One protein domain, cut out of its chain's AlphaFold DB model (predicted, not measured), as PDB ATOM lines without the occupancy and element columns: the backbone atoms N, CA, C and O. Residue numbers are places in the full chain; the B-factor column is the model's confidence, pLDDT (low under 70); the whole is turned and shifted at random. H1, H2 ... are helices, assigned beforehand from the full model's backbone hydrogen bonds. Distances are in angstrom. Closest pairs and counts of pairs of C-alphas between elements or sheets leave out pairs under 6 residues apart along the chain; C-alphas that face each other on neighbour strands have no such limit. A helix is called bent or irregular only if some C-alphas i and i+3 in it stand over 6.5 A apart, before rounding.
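This is residues 58 to 117 of the 140 residues of the protein "ATP synthase subunit d, mitochondrial" of Callosobruchus maculatus (UniProt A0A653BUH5). One long, straight helix, H1, sticks out as an arm over residues 58 to 87, and a small head of loops with one short helix, H2, lies at its far end. The head folds to one side of the arm's end: residues 92 to 99 lead to H2, and residues 107 to 117 make a tail. The printed part has 60 residues with two named helices, H1 then H2, and no named strand; the class is all helix. The whole is extended, with a radius of gyration of the C-alphas of 20.1 A and spans of 61 by 26 by 12 A, and the arm makes the length.

H1, residues 58 to 91, stands free over residues 58 to 87: no C-alpha 8 or more residues away along the chain is within 10 A of these. A short link of 8 residues leads from it to H2, residues 100 to 106. H1 and H2 are apart, with no C-alpha of the one within 8 A of the other. In both helices every O i to N i+4 pair is within hydrogen-bond range.

H1 begins at the C-alpha of Asp 58, (50.591, 6.665, -71.657), and ends at that of Ser 91, (28.493, 27.646, -32.262), 49.8 A away. H2 runs from Met 100 to Ala 106, whose C-alpha is at (19.066, 25.802, -34.915). Neither helix is bent.

The two C-alphas farthest apart are those of Asp 58 and Ile 115, at 61.8 A. Without residues 58 to 87, the body of 30 residues spans 28 by 17 by 9 A. The printed part has no cut. The mean pLDDT of the printed part is 91.6, and no printed residue is under 70.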
ATOM      1  N   ASP A  58      50.716   5.210 -71.474       87.31
ATOM      2  CA  ASP A  58      50.591   6.665 -71.657       87.31
ATOM      3  C   ASP A  58      49.124   7.131 -71.594       87.31
ATOM      4  O   ASP A  58      48.801   8.128 -70.939       87.31
ATOM      5  N   ALA A  59      48.212   6.388 -72.232       88.12
ATOM      6  CA  ALA A  59      46.778   6.665 -72.167       88.12
ATOM      7  C   ALA A  59      46.223   6.466 -70.747       88.12
ATOM      8  O   ALA A  59      45.462   7.298 -70.246       88.12
ATOM      9  N   GLN A  60      46.645   5.393 -70.071       89.25
ATOM     10  CA  GLN A  60      46.241   5.114 -68.695       89.25
ATOM     11  C   GLN A  60      46.754   6.187 -67.723       89.25
ATOM     12  O   GLN A  60      46.015   6.626 -66.845       89.25
ATOM     13  N   GLU A  61      47.987   6.666 -67.897       89.69
ATOM     14  CA  GLU A  61      48.550   7.750 -67.094       89.69
ATOM     15  C   GLU A  61      47.756   9.049 -67.237       89.69
ATOM     16  O   GLU A  61      47.526   9.736 -66.242       89.69
ATOM     17  N   GLN A  62      47.334   9.403 -68.454       91.44
ATOM     18  CA  GLN A  62      46.525  10.604 -68.679       91.44
ATOM     19  C   GLN A  62      45.156  10.504 -68.003       91.44
ATOM     20  O   GLN A  62      44.724  11.459 -67.355       91.44
ATOM     21  N   GLN A  63      44.499   9.346 -68.101       92.25
ATOM     22  CA  GLN A  63      43.210   9.119 -67.454       92.25
ATOM     23  C   GLN A  63      43.328   9.215 -65.928       92.25
ATOM     24  O   GLN A  63      42.605   9.984 -65.297       92.25
ATOM     25  N   VAL A  64      44.316   8.528 -65.348       95.25
ATOM     26  CA  VAL A  64      44.557   8.543 -63.899       95.25
ATOM     27  C   VAL A  64      44.903   9.950 -63.402       95.25
ATOM     28  O   VAL A  64      44.438  10.346 -62.336       95.25
ATOM     29  N   LYS A  65      45.667  10.745 -64.163       95.81
ATOM     30  CA  LYS A  65      45.945  12.152 -63.811       95.81
ATOM     31  C   LYS A  65      44.660  12.977 -63.720       95.81
ATOM     32  O   LYS A  65      44.486  13.696 -62.738       95.81
ATOM     33  N   SER A  66      43.751  12.834 -64.686       94.81
ATOM     34  CA  SER A  66      42.458  13.533 -64.659       94.81
ATOM     35  C   SER A  66      41.601  13.115 -63.461       94.81
ATOM     36  O   SER A  66      41.030  13.971 -62.785       94.81
ATOM     37  N   ASP A  67      41.547  11.820 -63.154       95.44
ATOM     38  CA  ASP A  67      40.764  11.310 -62.026       95.44
ATOM     39  C   ASP A  67      41.331  11.783 -60.676       95.44
ATOM     40  O   ASP A  67      40.576  12.167 -59.783       95.44
ATOM     41  N   ILE A  68      42.662  11.857 -60.545       96.81
ATOM     42  CA  ILE A  68      43.324  12.418 -59.357       96.81
ATOM     43  C   ILE A  68      42.968  13.898 -59.170       96.81
ATOM     44  O   ILE A  68      42.751  14.341 -58.041       96.81
ATOM     45  N   GLU A  69      42.935  14.684 -60.246       96.69
ATOM     46  CA  GLU A  69      42.582  16.106 -60.174       96.69
ATOM     47  C   GLU A  69      41.128  16.312 -59.741       96.69
ATOM     48  O   GLU A  69      40.872  17.123 -58.845       96.69
ATOM     49  N   LYS A  70      40.194  15.531 -60.299       97.06
ATOM     50  CA  LYS A  70      38.783  15.539 -59.883       97.06
ATOM     51  C   LYS A  70      38.635  15.169 -58.412       97.06
ATOM     52  O   LYS A  70      38.054  15.935 -57.649       97.06
ATOM     53  N   PHE A  71      39.260  14.070 -57.992       97.69
ATOM     54  CA  PHE A  71      39.207  13.612 -56.607       97.69
ATOM     55  C   PHE A  71      39.744  14.663 -55.627       97.69
ATOM     56  O   PHE A  71      39.163  14.884 -54.564       97.69
ATOM     57  N   LYS A  72      40.834  15.358 -55.978       97.62
ATOM     58  CA  LYS A  72      41.368  16.462 -55.165       97.62
ATOM     59  C   LYS A  72      40.383  17.624 -55.060       97.62
ATOM     60  O   LYS A  72      40.230  18.180 -53.973       97.62
ATOM     61  N   ALA A  73      39.750  18.012 -56.164       97.25
ATOM     62  CA  ALA A  73      38.780  19.103 -56.174       97.25
ATOM     63  C   ALA A  73      37.555  18.770 -55.308       97.25
ATOM     64  O   ALA A  73      37.200  19.558 -54.430       97.25
ATOM     65  N   GLU A  74      36.976  17.582 -55.492       97.31
ATOM     66  CA  GLU A  74      35.842  17.077 -54.708       97.31
ATOM     67  C   GLU A  74      36.193  16.969 -53.221       97.31
ATOM     68  O   GLU A  74      35.484  17.501 -52.368       97.31
ATOM     69  N   SER A  75      37.350  16.387 -52.897       97.69
ATOM     70  CA  SER A  75      37.818  16.268 -51.511       97.69
ATOM     71  C   SER A  75      37.979  17.632 -50.842       97.69
ATOM     72  O   SER A  75      37.560  17.819 -49.702       97.69
ATOM     73  N   ASN A  76      38.552  18.615 -51.539       97.56
ATOM     74  CA  ASN A  76      38.701  19.967 -50.999       97.56
ATOM     75  C   ASN A  76      37.351  20.674 -50.811       97.56
ATOM     76  O   ASN A  76      37.181  21.405 -49.831       97.56
ATOM     77  N   ALA A  77      36.390  20.446 -51.711       97.31
ATOM     78  CA  ALA A  77      35.029  20.950 -51.560       97.31
ATOM     79  C   ALA A  77      34.359  20.354 -50.311       97.31
ATOM     80  O   ALA A  77      33.868  21.109 -49.470       97.31
ATOM     81  N   HIS A  78      34.453  19.035 -50.122       97.19
ATOM     82  CA  HIS A  78      33.945  18.356 -48.929       97.19
ATOM     83  C   HIS A  78      34.612  18.847 -47.643       97.19
ATOM     84  O   HIS A  78      33.929  19.136 -46.667       97.19
ATOM     85  N   ILE A  79      35.937  19.024 -47.628       97.25
ATOM     86  CA  ILE A  79      36.649  19.570 -46.461       97.25
ATOM     87  C   ILE A  79      36.124  20.966 -46.101       97.25
ATOM     88  O   ILE A  79      35.954  21.274 -44.922       97.25
ATOM     89  N   SER A  80      35.880  21.822 -47.096       96.75
ATOM     90  CA  SER A  80      35.321  23.161 -46.878       96.75
ATOM     91  C   SER A  80      33.913  23.098 -46.285       96.75
ATOM     92  O   SER A  80      33.611  23.815 -45.332       96.75
ATOM     93  N   GLU A  81      33.066  22.215 -46.810       97.00
ATOM     94  CA  GLU A  81      31.712  21.995 -46.309       97.00
ATOM     95  C   GLU A  81      31.712  21.468 -44.869       97.00
ATOM     96  O   GLU A  81      31.093  22.076 -43.996       97.00
ATOM     97  N   TYR A  82      32.479  20.415 -44.583       97.12
ATOM     98  CA  TYR A  82      32.576  19.849 -43.239       97.12
ATOM     99  C   TYR A  82      33.148  20.839 -42.226       97.12
ATOM    100  O   TYR A  82      32.689  20.878 -41.090       97.12
ATOM    101  N   LYS A  83      34.092  21.702 -42.621       97.12
ATOM    102  CA  LYS A  83      34.572  22.785 -41.746       97.12
ATOM    103  C   LYS A  83      33.466  23.775 -41.384       97.12
ATOM    104  O   LYS A  83      33.421  24.223 -40.244       97.12
ATOM    105  N   LYS A  84      32.574  24.111 -42.323       95.75
ATOM    106  CA  LYS A  84      31.414  24.970 -42.036       95.75
ATOM    107  C   LYS A  84      30.429  24.277 -41.100       95.75
ATOM    108  O   LYS A  84      29.953  24.910 -40.167       95.75
ATOM    109  N   GLN A  85      30.152  22.992 -41.331       93.06
ATOM    110  CA  GLN A  85      29.274  22.204 -40.463       93.06
ATOM    111  C   GLN A  85      29.848  22.091 -39.044       93.06
ATOM    112  O   GLN A  85      29.126  22.322 -38.083       93.06
ATOM    113  N   LEU A  86      31.152  21.831 -38.901       95.44
ATOM    114  CA  LEU A  86      31.827  21.812 -37.601       95.44
ATOM    115  C   LEU A  86      31.741  23.165 -36.894       95.44
ATOM    116  O   LEU A  86      31.343  23.208 -35.739       95.44
ATOM    117  N   ALA A  87      32.031  24.265 -37.593       94.50
ATOM    118  CA  ALA A  87      31.920  25.604 -37.015       94.50
ATOM    119  C   ALA A  87      30.481  25.936 -36.584       94.50
ATOM    120  O   ALA A  87      30.275  26.582 -35.560       94.50
ATOM    121  N   HIS A  88      29.480  25.479 -37.344       89.94
ATOM    122  CA  HIS A  88      28.082  25.604 -36.947       89.94
ATOM    123  C   HIS A  88      27.803  24.810 -35.667       89.94
ATOM    124  O   HIS A  88      27.300  25.389 -34.712       89.94
ATOM    125  N   LEU A  89      28.204  23.538 -35.600       89.50
ATOM    126  CA  LEU A  89      28.028  22.699 -34.411       89.50
ATOM    127  C   LEU A  89      28.741  23.263 -33.173       89.50
ATOM    128  O   LEU A  89      28.178  23.231 -32.086       89.50
ATOM    129  N   GLU A  90      29.944  23.817 -33.332       90.56
ATOM    130  CA  GLU A  90      30.691  24.477 -32.253       90.56
ATOM    131  C   GLU A  90      30.013  25.766 -31.763       90.56
ATOM    132  O   GLU A  90      30.192  26.153 -30.610       90.56
ATOM    133  N   SER A  91      29.242  26.437 -32.625       90.56
ATOM    134  CA  SER A  91      28.493  27.646 -32.262       90.56
ATOM    135  C   SER A  91      27.179  27.363 -31.529       90.56
ATOM    136  O   SER A  91      26.598  28.284 -30.954       90.56
ATOM    137  N   LEU A  92      26.701  26.114 -31.557       89.75
ATOM    138  CA  LEU A  92      25.462  25.726 -30.895       89.75
ATOM    139  C   LEU A  92      25.649  25.625 -29.383       89.75
ATOM    140  O   LEU A  92      26.709  25.259 -28.871       89.75
ATOM    141  N   ILE A  93      24.568  25.913 -28.661       88.56
ATOM    142  CA  ILE A  93      24.489  25.653 -27.225       88.56
ATOM    143  C   ILE A  93      24.627  24.134 -27.017       88.56
ATOM    144  O   ILE A  93      24.062  23.362 -27.799       88.56
ATOM    145  N   PRO A  94      25.360  23.673 -25.984       91.81
ATOM    146  CA  PRO A  94      25.418  22.256 -25.655       91.81
ATOM    147  C   PRO A  94      24.015  21.653 -25.554       91.81
ATOM    148  O   PRO A  94      23.143  22.223 -24.902       91.81
ATOM    149  N   PHE A  95      23.812  20.482 -26.160       87.38
ATOM    150  CA  PHE A  95      22.492  19.845 -26.247       87.38
ATOM    151  C   PHE A  95      21.809  19.654 -24.881       87.38
ATOM    152  O   PHE A  95      20.596  19.804 -24.795       87.38
ATOM    153  N   ASP A  96      22.569  19.413 -23.808       90.12
ATOM    154  CA  ASP A  96      22.034  19.269 -22.443       90.12
ATOM    155  C   ASP A  96      21.413  20.560 -21.875       90.12
ATOM    156  O   ASP A  96      20.678  20.518 -20.889       90.12
ATOM    157  N   GLN A  97      21.737  21.715 -22.460       89.38
ATOM    158  CA  GLN A  97      21.269  23.039 -22.038       89.38
ATOM    159  C   GLN A  97      20.327  23.690 -23.058       89.38
ATOM    160  O   GLN A  97      19.836  24.790 -22.813       89.38
ATOM    161  N   MET A  98      20.084  23.034 -24.191       91.06
ATOM    162  CA  MET A  98      19.268  23.565 -25.277       91.06
ATOM    163  C   MET A  98      17.781  23.312 -25.007       91.06
ATOM    164  O   MET A  98      17.377  22.185 -24.717       91.06
ATOM    165  N   ILE A  99      16.954  24.355 -25.118       91.62
ATOM    166  CA  ILE A  99      15.490  24.221 -25.047       91.62
ATOM    167  C   ILE A  99      14.910  23.859 -26.422       91.62
ATOM    168  O   ILE A  99      15.581  23.955 -27.449       91.62
ATOM    169  N   MET A 100      13.646  23.437 -26.456       87.12
ATOM    170  CA  MET A 100      12.994  23.017 -27.703       87.12
ATOM    171  C   MET A 100      12.843  24.169 -28.707       87.12
ATOM    172  O   MET A 100      12.878  23.939 -29.915       87.12
ATOM    173  N   GLU A 101      12.704  25.402 -28.221       87.69
ATOM    174  CA  GLU A 101      12.667  26.616 -29.034       87.69
ATOM    175  C   GLU A 101      14.024  26.882 -29.704       87.69
ATOM    176  O   GLU A 101      14.073  27.052 -30.920       87.69
ATOM    177  N   ASP A 102      15.125  26.804 -28.951       89.31
ATOM    178  CA  ASP A 102      16.486  26.949 -29.487       89.31
ATOM    179  C   ASP A 102      16.805  25.844 -30.505       89.31
ATOM    180  O   ASP A 102      17.408  26.098 -31.549       89.31
ATOM    181  N   TYR A 103      16.360  24.609 -30.236       89.50
ATOM    182  CA  TYR A 103      16.507  23.501 -31.179       89.50
ATOM    183  C   TYR A 103      15.742  23.754 -32.479       89.50
ATOM    184  O   TYR A 103      16.249  23.452 -33.558       89.50
ATOM    185  N   ARG A 104      14.538  24.335 -32.398       88.25
ATOM    186  CA  ARG A 104      13.762  24.725 -33.579       88.25
ATOM    187  C   ARG A 104      14.480  25.785 -34.408       88.25
ATOM    188  O   ARG A 104      14.469  25.679 -35.632       88.25
ATOM    189  N   ASP A 105      15.100  26.769 -33.768       88.06
ATOM    190  CA  ASP A 105      15.823  27.835 -34.465       88.06
ATOM    191  C   ASP A 105      17.132  27.328 -35.094       88.06
ATOM    192  O   ASP A 105      17.473  27.710 -36.215       88.06
ATOM    193  N   ALA A 106      17.842  26.423 -34.411       88.81
ATOM    194  CA  ALA A 106      19.066  25.802 -34.915       88.81
ATOM    195  C   ALA A 106      18.805  24.764 -36.022       88.81
ATOM    196  O   ALA A 106      19.541  24.706 -37.008       88.81
ATOM    197  N   PHE A 107      17.747  23.960 -35.883       88.56
ATOM    198  CA  PHE A 107      17.414  22.844 -36.772       88.56
ATOM    199  C   PHE A 107      15.960  22.919 -37.268       88.56
ATOM    200  O   PHE A 107      15.175  21.991 -37.055       88.56
ATOM    201  N   PRO A 108      15.576  23.977 -38.004       86.69
ATOM    202  CA  PRO A 108      14.186  24.194 -38.409       86.69
ATOM    203  C   PRO A 108      13.648  23.098 -39.334       86.69
ATOM    204  O   PRO A 108      12.435  22.920 -39.421       86.69
ATOM    205  N   GLY A 109      14.534  22.370 -40.025       85.19
ATOM    206  CA  GLY A 109      14.206  21.254 -40.914       85.19
ATOM    207  C   GLY A 109      13.875  19.948 -40.187       85.19
ATOM    208  O   GLY A 109      13.008  19.215 -40.664       85.19
ATOM    209  N   ASP A 110      14.475  19.697 -39.027       83.88
ATOM    210  CA  ASP A 110      14.279  18.460 -38.256       83.88
ATOM    211  C   ASP A 110      13.352  18.655 -37.050       83.88
ATOM    212  O   ASP A 110      12.723  17.704 -36.585       83.88
ATOM    213  N   ALA A 111      13.227  19.888 -36.558       87.06
ATOM    214  CA  ALA A 111      12.336  20.210 -35.459       87.06
ATOM    215  C   ALA A 111      10.857  19.994 -35.819       87.06
ATOM    216  O   ALA A 111      10.419  20.197 -36.957       87.06
ATOM    217  N   LEU A 112      10.073  19.618 -34.805       85.19
ATOM    218  CA  LEU A 112       8.626  19.462 -34.915       85.19
ATOM    219  C   LEU A 112       7.981  20.812 -35.254       85.19
ATOM    220  O   LEU A 112       8.044  21.757 -34.468       85.19
ATOM    221  N   ASP A 113       7.306  20.883 -36.401       86.19
ATOM    222  CA  ASP A 113       6.519  22.050 -36.799       86.19
ATOM    223  C   ASP A 113       5.081  21.639 -37.141       86.19
ATOM    224  O   ASP A 113       4.747  21.469 -38.313       86.19
ATOM    225  N   PRO A 114       4.195  21.498 -36.137       83.94
ATOM    226  CA  PRO A 114       2.811  21.085 -36.360       83.94
ATOM    227  C   PRO A 114       1.995  22.052 -37.229       83.94
ATOM    228  O   PRO A 114       0.932  21.676 -37.714       83.94
ATOM    229  N   ILE A 115       2.459  23.296 -37.396       85.56
ATOM    230  CA  ILE A 115       1.746  24.336 -38.143       85.56
ATOM    231  C   ILE A 115       2.048  24.204 -39.634       85.56
ATOM    232  O   ILE A 115       1.126  24.174 -40.445       85.56
ATOM    233  N   ASN A 116       3.330  24.119 -39.996       87.38
ATOM    234  CA  ASN A 116       3.743  24.091 -41.401       87.38
ATOM    235  C   ASN A 116       3.954  22.667 -41.939       87.38
ATOM    236  O   ASN A 116       3.817  22.444 -43.140       87.38
ATOM    237  N   ARG A 117       4.319  21.712 -41.074       85.94
ATOM    238  CA  ARG A 117       4.669  20.324 -41.421       85.94
ATOM    239  C   ARG A 117       4.088  19.344 -40.389       85.94
ATOM    240  O   ARG A 117       4.829  18.786 -39.574       85.94
TER     241      ARG A 117